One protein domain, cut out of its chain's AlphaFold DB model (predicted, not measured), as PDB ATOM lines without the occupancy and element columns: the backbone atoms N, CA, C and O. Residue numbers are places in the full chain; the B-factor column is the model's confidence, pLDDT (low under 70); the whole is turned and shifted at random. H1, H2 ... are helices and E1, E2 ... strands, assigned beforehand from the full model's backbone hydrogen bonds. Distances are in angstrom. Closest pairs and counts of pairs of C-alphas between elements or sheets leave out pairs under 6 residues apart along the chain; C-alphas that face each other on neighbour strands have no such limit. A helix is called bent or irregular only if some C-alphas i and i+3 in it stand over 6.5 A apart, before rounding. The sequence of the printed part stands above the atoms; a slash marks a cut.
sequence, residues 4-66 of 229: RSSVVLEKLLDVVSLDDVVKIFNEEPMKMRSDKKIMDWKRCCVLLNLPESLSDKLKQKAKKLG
ATOM      1  N   ARG A   4     -38.155 -66.419  29.997       45.91
ATOM      2  CA  ARG A   4     -37.526 -66.374  28.660       45.91
ATOM      3  C   ARG A   4     -37.594 -64.985  28.016       45.91
ATOM      4  O   ARG A   4     -36.612 -64.566  27.415       45.91
ATOM      5  N   SER A   5     -38.682 -64.241  28.222       57.47
ATOM      6  CA  SER A   5     -38.825 -62.874  27.697       57.47
ATOM      7  C   SER A   5     -37.892 -61.877  28.396       57.47
ATOM      8  O   SER A   5     -37.370 -60.979  27.748       57.47
ATOM      9  N   SER A   6     -37.609 -62.063  29.694       60.25
ATOM     10  CA  SER A   6     -36.706 -61.176  30.451       60.25
ATOM     11  C   SER A   6     -35.266 -61.212  29.937       60.25
ATOM     12  O   SER A   6     -34.631 -60.168  29.849       60.25
ATOM     13  N   VAL A   7     -34.759 -62.395  29.573       62.62
ATOM     14  CA  VAL A   7     -33.365 -62.566  29.127       62.62
ATOM     15  C   VAL A   7     -33.135 -61.942  27.749       62.62
ATOM     16  O   VAL A   7     -32.096 -61.337  27.509       62.62
ATOM     17  N   VAL A   8     -34.108 -62.046  26.840       64.06
ATOM     18  CA  VAL A   8     -34.022 -61.414  25.510       64.06
ATOM     19  C   VAL A   8     -34.061 -59.889  25.633       64.06
ATOM     20  O   VAL A   8     -33.287 -59.197  24.980       64.06
ATOM     21  N   LEU A   9     -34.909 -59.369  26.523       64.25
ATOM     22  CA  LEU A   9     -35.007 -57.936  26.801       64.25
ATOM     23  C   LEU A   9     -33.754 -57.368  27.485       64.25
ATOM     24  O   LEU A   9     -33.390 -56.222  27.242       64.25
ATOM     25  N   GLU A  10     -33.076 -58.155  28.321       67.81
ATOM     26  CA  GLU A  10     -31.805 -57.757  28.940       67.81
ATOM     27  C   GLU A  10     -30.663 -57.674  27.924       67.81
ATOM     28  O   GLU A  10     -29.898 -56.715  27.964       67.81
ATOM     29  N   LYS A  11     -30.615 -58.578  26.939       74.44
ATOM     30  CA  LYS A  11     -29.627 -58.506  25.848       74.44
ATOM     31  C   LYS A  11     -29.767 -57.252  24.982       74.44
ATOM     32  O   LYS A  11     -28.768 -56.759  24.471       74.44
ATOM     33  N   LEU A  12     -30.980 -56.715  24.827       76.00
ATOM     34  CA  LEU A  12     -31.194 -55.449  24.110       76.00
ATOM     35  C   LEU A  12     -30.572 -54.263  24.852       76.00
ATOM     36  O   LEU A  12     -30.066 -53.338  24.224       76.00
ATOM     37  N   LEU A  13     -30.572 -54.300  26.189       81.25
ATOM     38  CA  LEU A  13     -29.924 -53.265  26.982       81.25
ATOM     39  C   LEU A  13     -28.413 -53.322  26.846       81.25
ATOM     40  O   LEU A  13     -27.806 -52.261  26.900       81.25
ATOM     41  N   ASP A  14     -27.804 -54.497  26.659       80.62
ATOM     42  CA  ASP A  14     -26.347 -54.663  26.582       80.62
ATOM     43  C   ASP A  14     -25.699 -53.868  25.443       80.62
ATOM     44  O   ASP A  14     -24.602 -53.347  25.631       80.62
ATOM     45  N   VAL A  15     -26.424 -53.653  24.343       83.62
ATOM     46  CA  VAL A  15     -25.959 -52.884  23.176       83.62
ATOM     47  C   VAL A  15     -25.967 -51.368  23.421       83.62
ATOM     48  O   VAL A  15     -25.256 -50.635  22.744       83.62
ATOM     49  N   VAL A  16     -26.725 -50.881  24.411       86.00
ATOM     50  CA  VAL A  16     -26.795 -49.446  24.724       86.00
ATOM     51  C   VAL A  16     -25.469 -48.964  25.304       86.00
ATOM     52  O   VAL A  16     -25.043 -49.441  26.367       86.00
ATOM     53  N   SER A  17     -24.856 -47.990  24.632       90.56
ATOM     54  CA  SER A  17     -23.640 -47.325  25.094       90.56
ATOM     55  C   SER A  17     -23.949 -46.117  25.985       90.56
ATOM     56  O   SER A  17     -25.082 -45.635  26.064       90.56
ATOM     57  N   LEU A  18     -22.927 -45.622  26.687       89.88
ATOM     58  CA  LEU A  18     -23.035 -44.375  27.443       89.88
ATOM     59  C   LEU A  18     -23.299 -43.186  26.509       89.88
ATOM     60  O   LEU A  18     -24.134 -42.336  26.823       89.88
ATOM     61  N   ASP A  19     -22.616 -43.155  25.366       89.50
ATOM     62  CA  ASP A  19     -22.669 -42.047  24.416       89.50
ATOM     63  C   ASP A  19     -24.061 -41.881  23.808       89.50
ATOM     64  O   ASP A  19     -24.538 -40.755  23.697       89.50
ATOM     65  N   ASP A  20     -24.766 -42.981  23.522       90.50
ATOM     66  CA  ASP A  20     -26.147 -42.926  23.023       90.50
ATOM     67  C   ASP A  20     -27.076 -42.225  24.024       90.50
ATOM     68  O   ASP A  20     -27.860 -41.341  23.673       90.50
ATOM     69  N   VAL A  21     -26.954 -42.580  25.307       89.88
ATOM     70  CA  VAL A  21     -27.778 -42.004  26.379       89.88
ATOM     71  C   VAL A  21     -27.423 -40.530  26.608       89.88
ATOM     72  O   VAL A  21     -28.314 -39.704  26.822       89.88
ATOM     73  N   VAL A  22     -26.135 -40.177  26.540       89.75
ATOM     74  CA  VAL A  22     -25.655 -38.790  26.664       89.75
ATOM     75  C   VAL A  22     -26.099 -37.938  25.476       89.75
ATOM     76  O   VAL A  22     -26.524 -36.797  25.668       89.75
ATOM     77  N   LYS A  23     -26.058 -38.481  24.258       90.00
ATOM     78  CA  LYS A  23     -26.526 -37.805  23.047       90.00
ATOM     79  C   LYS A  23     -28.004 -37.450  23.160       90.00
ATOM     80  O   LYS A  23     -28.361 -36.281  23.025       90.00
ATOM     81  N   ILE A  24     -28.834 -38.423  23.540       89.50
ATOM     82  CA  ILE A  24     -30.264 -38.202  23.788       89.50
ATOM     83  C   ILE A  24     -30.464 -37.126  24.862       89.50
ATOM     84  O   ILE A  24     -31.286 -36.228  24.690       89.50
ATOM     85  N   PHE A  25     -29.697 -37.159  25.958       87.19
ATOM     86  CA  PHE A  25     -29.788 -36.126  26.993       87.19
ATOM     87  C   PHE A  25     -29.472 -34.720  26.465       87.19
ATOM     88  O   PHE A  25     -30.103 -33.760  26.905       87.19
ATOM     89  N   ASN A  26     -28.524 -34.571  25.541       84.44
ATOM     90  CA  ASN A  26     -28.146 -33.271  24.994       84.44
ATOM     91  C   ASN A  26     -29.145 -32.753  23.954       84.44
ATOM     92  O   ASN A  26     -29.533 -31.587  24.033       84.44
ATOM     93  N   GLU A  27     -29.581 -33.608  23.034       85.25
ATOM     94  CA  GLU A  27     -30.343 -33.212  21.843       85.25
ATOM     95  C   GLU A  27     -31.851 -33.097  22.101       85.25
ATOM     96  O   GLU A  27     -32.514 -32.239  21.522       85.25
ATOM     97  N   GLU A  28     -32.409 -33.897  23.012       83.19
ATOM     98  CA  GLU A  28     -33.862 -33.937  23.196       83.19
ATOM     99  C   GLU A  28     -34.372 -32.940  24.253       83.19
ATOM    100  O   GLU A  28     -33.712 -32.689  25.279       83.19
ATOM    101  N   PRO A  29     -35.592 -32.398  24.067       73.00
ATOM    102  CA  PRO A  29     -36.285 -31.622  25.084       73.00
ATOM    103  C   PRO A  29     -36.745 -32.550  26.215       73.00
ATOM    104  O   PRO A  29     -37.738 -33.273  26.117       73.00
ATOM    105  N   MET A  30     -35.984 -32.543  27.305       78.69
ATOM    106  CA  MET A  30     -36.244 -33.366  28.484       78.69
ATOM    107  C   MET A  30     -37.205 -32.692  29.464       78.69
ATOM    108  O   MET A  30     -37.485 -31.496  29.389       78.69
ATOM    109  N   LYS A  31     -37.671 -33.469  30.445       78.50
ATOM    110  CA  LYS A  31     -38.495 -32.960  31.541       78.50
ATOM    111  C   LYS A  31     -37.694 -31.964  32.377       78.50
ATOM    112  O   LYS A  31     -36.618 -32.286  32.874       78.50
ATOM    113  N   MET A  32     -38.255 -30.780  32.587       76.50
ATOM    114  CA  MET A  32     -37.690 -29.776  33.486       76.50
ATOM    115  C   MET A  32     -38.304 -29.922  34.877       76.50
ATOM    116  O   MET A  32     -39.522 -30.030  35.023       76.50
ATOM    117  N   ARG A  33     -37.470 -29.919  35.918       73.88
ATOM    118  CA  ARG A  33     -37.925 -29.828  37.312       73.88
ATOM    119  C   ARG A  33     -36.981 -28.924  38.082       73.88
ATOM    120  O   ARG A  33     -35.792 -29.220  38.163       73.88
ATOM    121  N   SER A  34     -37.520 -27.859  38.675       72.81
ATOM    122  CA  SER A  34     -36.733 -26.892  39.456       72.81
ATOM    123  C   SER A  34     -35.504 -26.401  38.678       72.81
ATOM    124  O   SER A  34     -34.382 -26.488  39.172       72.81
ATOM    125  N   ASP A  35     -35.729 -25.990  37.428       69.62
ATOM    126  CA  ASP A  35     -34.719 -25.479  36.490       69.62
ATOM    127  C   ASP A  35     -33.602 -26.467  36.113       69.62
ATOM    128  O   ASP A  35     -32.620 -26.092  35.477       69.62
ATOM    129  N   LYS A  36     -33.753 -27.754  36.458       71.50
ATOM    130  CA  LYS A  36     -32.829 -28.822  36.069       71.50
ATOM    131  C   LYS A  36     -33.434 -29.705  34.990       71.50
ATOM    132  O   LYS A  36     -34.586 -30.139  35.104       71.50
ATOM    133  N   LYS A  37     -32.621 -30.008  33.975       77.19
ATOM    134  CA  LYS A  37     -32.937 -30.965  32.914       77.19
ATOM    135  C   LYS A  37     -32.881 -32.380  33.499       77.19
ATOM    136  O   LYS A  37     -31.839 -32.818  33.976       77.19
ATOM    137  N   ILE A  38     -34.007 -33.091  33.508       83.81
ATOM    138  CA  ILE A  38     -34.113 -34.460  34.026       83.81
ATOM    139  C   ILE A  38     -34.468 -35.410  32.891       83.81
ATOM    140  O   ILE A  38     -35.472 -35.229  32.206       83.81
ATOM    141  N   MET A  39     -33.679 -36.476  32.759       86.25
ATOM    142  CA  MET A  39     -33.897 -37.524  31.767       86.25
ATOM    143  C   MET A  39     -35.292 -38.156  31.886       86.25
ATOM    144  O   MET A  39     -35.670 -38.658  32.951       86.25
ATOM    145  N   ASP A  40     -36.033 -38.192  30.778       89.62
ATOM    146  CA  ASP A  40     -37.251 -38.991  30.663       89.62
ATOM    147  C   ASP A  40     -36.911 -40.398  30.160       89.62
ATOM    148  O   ASP A  40     -36.824 -40.652  28.960       89.62
ATOM    149  N   TRP A  41     -36.691 -41.324  31.094       90.50
ATOM    150  CA  TRP A  41     -36.214 -42.675  30.779       90.50
ATOM    151  C   TRP A  41     -37.171 -43.486  29.899       90.50
ATOM    152  O   TRP A  41     -36.703 -44.336  29.151       90.50
ATOM    153  N   LYS A  42     -38.482 -43.210  29.938       89.94
ATOM    154  CA  LYS A  42     -39.446 -43.866  29.040       89.94
ATOM    155  C   LYS A  42     -39.268 -43.397  27.602       89.94
ATOM    156  O   LYS A  42     -39.147 -44.215  26.700       89.94
ATOM    157  N   ARG A  43     -39.156 -42.081  27.402       88.75
ATOM    158  CA  ARG A  43     -38.873 -41.496  26.085       88.75
ATOM    159  C   ARG A  43     -37.498 -41.917  25.563       88.75
ATOM    160  O   ARG A  43     -37.363 -42.205  24.383       88.75
ATOM    161  N   CYS A  44     -36.506 -42.029  26.446       89.50
ATOM    162  CA  CYS A  44     -35.191 -42.570  26.102       89.50
ATOM    163  C   CYS A  44     -35.282 -44.006  25.565       89.50
ATOM    164  O   CYS A  44     -34.669 -44.313  24.550       89.50
ATOM    165  N   CYS A  45     -36.094 -44.871  26.191       90.56
ATOM    166  CA  CYS A  45     -36.342 -46.211  25.662       90.56
ATOM    167  C   CYS A  45     -36.913 -46.163  24.241       90.56
ATOM    168  O   CYS A  45     -36.380 -46.844  23.375       90.56
ATOM    169  N   VAL A  46     -37.914 -45.318  23.979       89.31
ATOM    170  CA  VAL A  46     -38.502 -45.172  22.635       89.31
ATOM    171  C   VAL A  46     -37.446 -44.769  21.599       89.31
ATOM    172  O   VAL A  46     -37.363 -45.387  20.543       89.31
ATOM    173  N   LEU A  47     -36.596 -43.790  21.920       89.50
ATOM    174  CA  LEU A  47     -35.539 -43.307  21.021       89.50
ATOM    175  C   LEU A  47     -34.432 -44.342  20.772       89.50
ATOM    176  O   LEU A  47     -33.821 -44.347  19.708       89.50
ATOM    177  N   LEU A  48     -34.198 -45.235  21.734       89.50
ATOM    178  CA  LEU A  48     -33.258 -46.351  21.613       89.50
ATOM    179  C   LEU A  48     -33.902 -47.617  21.024       89.50
ATOM    180  O   LEU A  48     -33.275 -48.674  21.032       89.50
ATOM    181  N   ASN A  49     -35.147 -47.541  20.536       89.31
ATOM    182  CA  ASN A  49     -35.927 -48.693  20.068       89.31
ATOM    183  C   ASN A  49     -36.054 -49.812  21.125       89.31
ATOM    184  O   ASN A  49     -36.097 -51.002  20.810       89.31
ATOM    185  N   LEU A  50     -36.118 -49.429  22.400       88.31
ATOM    186  CA  LEU A  50     -36.331 -50.314  23.540       88.31
ATOM    187  C   LEU A  50     -37.782 -50.230  24.031       88.31
ATOM    188  O   LEU A  50     -38.380 -49.154  24.036       88.31
ATOM    189  N   PRO A  51     -38.343 -51.330  24.558       88.25
ATOM    190  CA  PRO A  51     -39.635 -51.288  25.231       88.25
ATOM    191  C   PRO A  51     -39.614 -50.344  26.439       88.25
ATOM    192  O   PRO A  51     -38.708 -50.417  27.271       88.25
ATOM    193  N   GLU A  52     -40.650 -49.515  26.597       89.06
ATOM    194  CA  GLU A  52     -40.763 -48.577  27.730       89.06
ATOM    195  C   GLU A  52     -40.728 -49.268  29.099       89.06
ATOM    196  O   GLU A  52     -40.313 -48.670  30.091       89.06
ATOM    197  N   SER A  53     -41.121 -50.544  29.162       87.44
ATOM    198  CA  SER A  53     -41.040 -51.366  30.375       87.44
ATOM    199  C   SER A  53     -39.607 -51.552  30.887       87.44
ATOM    200  O   SER A  53     -39.411 -51.927  32.043       87.44
ATOM    201  N   LEU A  54     -38.597 -51.264  30.060       88.12
ATOM    202  CA  LEU A  54     -37.187 -51.292  30.431       88.12
ATOM    203  C   LEU A  54     -36.671 -49.959  30.978       88.12
ATOM    204  O   LEU A  54     -35.490 -49.895  31.310       88.12
ATOM    205  N   SER A  55     -37.506 -48.925  31.139       90.62
ATOM    206  CA  SER A  55     -37.058 -47.594  31.580       90.62
ATOM    207  C   SER A  55     -36.246 -47.629  32.875       90.62
ATOM    208  O   SER A  55     -35.207 -46.974  32.985       90.62
ATOM    209  N   ASP A  56     -36.673 -48.433  33.849       90.25
ATOM    210  CA  ASP A  56     -35.980 -48.547  35.133       90.25
ATOM    211  C   ASP A  56     -34.655 -49.306  35.004       90.25
ATOM    212  O   ASP A  56     -33.653 -48.915  35.609       90.25
ATOM    213  N   LYS A  57     -34.613 -50.352  34.168       90.38
ATOM    214  CA  LYS A  57     -33.384 -51.107  33.891       90.38
ATOM    215  C   LYS A  57     -32.382 -50.270  33.092       90.38
ATOM    216  O   LYS A  57     -31.194 -50.288  33.408       90.38
ATOM    217  N   LEU A  58     -32.852 -49.477  32.129       90.69
ATOM    218  CA  LEU A  58     -32.041 -48.522  31.376       90.69
ATOM    219  C   LEU A  58     -31.451 -47.455  32.302       90.69
ATOM    220  O   LEU A  58     -30.251 -47.203  32.250       90.69
ATOM    221  N   LYS A  59     -32.252 -46.894  33.216       92.06
ATOM    222  CA  LYS A  59     -31.771 -45.951  34.237       92.06
ATOM    223  C   LYS A  59     -30.683 -46.565  35.120       92.06
ATOM    224  O   LYS A  59     -29.689 -45.906  35.428       92.06
ATOM    225  N   GLN A  60     -30.860 -47.817  35.546       91.19
ATOM    226  CA  GLN A  60     -29.855 -48.530  36.337       91.19
ATOM    227  C   GLN A  60     -28.577 -48.787  35.535       91.19
ATOM    228  O   GLN A  60     -27.487 -48.570  36.063       91.19
ATOM    229  N   LYS A  61     -28.691 -49.204  34.268       90.38
ATOM    230  CA  LYS A  61     -27.539 -49.393  33.381       90.38
ATOM    231  C   LYS A  61     -26.803 -48.073  33.144       90.38
ATOM    232  O   LYS A  61     -25.601 -48.026  33.359       90.38
ATOM    233  N   ALA A  62     -27.508 -46.996  32.809       90.44
ATOM    234  CA  ALA A  62     -26.918 -45.671  32.630       90.44
ATOM    235  C   ALA A  62     -26.181 -45.197  33.892       90.44
ATOM    236  O   ALA A  62     -25.074 -44.674  33.803       90.44
ATOM    237  N   LYS A  63     -26.736 -45.459  35.085       91.31
ATOM    238  CA  LYS A  63     -26.032 -45.198  36.348       91.31
ATOM    239  C   LYS A  63     -24.738 -46.013  36.465       91.31
ATOM    240  O   LYS A  63     -23.724 -45.458  36.860       91.31
ATOM    241  N   LYS A  64     -24.755 -47.307  36.122       91.69
ATOM    242  CA  LYS A  64     -23.546 -48.157  36.125       91.69
ATOM    243  C   LYS A  64     -22.502 -47.704  35.102       91.69
ATOM    244  O   LYS A  64     -21.318 -47.873  35.350       91.69
ATOM    245  N   LEU A  65     -22.945 -47.137  33.982       89.31
ATOM    246  CA  LEU A  65     -22.081 -46.579  32.943       89.31
ATOM    247  C   LEU A  65     -21.502 -45.198  33.304       89.31
ATOM    248  O   LEU A  65     -20.754 -44.651  32.508       89.31
ATOM    249  N   GLY A  66     -21.831 -44.614  34.463       90.31
ATOM    250  CA  GLY A  66     -21.299 -43.306  34.865       90.31
ATOM    251  C   GLY A  66     -22.012 -42.108  34.224       90.31
ATOM    252  O   GLY A  66     -21.421 -41.046  34.028       90.31
TER     253      GLY A  66
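AT A GLANCE: This is residues 4 to 66 of the 229 residues of an uncharacterized protein of Parastrongyloides trichosuri (UniProt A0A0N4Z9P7). A small strand hairpin, E1 and E2, makes one end of a rod and H1 the other; H3 and H4, packed about perpendicular, form the middle, with H2 between them and the hairpin. The printed part has 63 residues, mostly helix by class, with four named helices and two antiparallel strands, in the order H1, H2, E1, E2, H3, H4. It is compact, with a radius of gyration of the C-alphas of 11.9 A, spanning 42 by 19 by 17 A.

IN THESE COORDINATES: E1 is residues 31 to 33, 6.6 A; E2 36 to 38, 6.1 A. H2 is residues 18 to 27, 14.5 A; H3 41 to 47, 9.8 A. H4, residues 52 to 64, 19.2 A, ends at C-alpha (-23.546, -48.157, 36.125) and is irregular: C-alphas 53 and 56 are 7.5 A apart. H1, residues 4 to 14, 16.3 A, begins at C-alpha (-37.526, -66.374, 28.660).

HOW THE PARTS SIT: In the hairpin E1 and E2, N 38 and O 31 are within hydrogen-bond range, 2.8 A. H2 only just touches H3, with 3 pairs of C-alphas within 8 A, closest Ile 24 and Cys 44, 7.0 A. H3 touches H4 at 74 degrees, closest C-alphas Trp 41 and Ser 55, 5.1 A. H1 only just touches H4, with 3 such pairs, closest Leu 13 and Leu 58, 6.8 A. Every O i to N i+4 pair is within range in H2 and H3, 5 of 7 in H1, 7 of 9 in H4.

THE WHOLE: The printed part has no cut, and its links are tight. Residues 4 to 10 and 35 have pLDDT under 70.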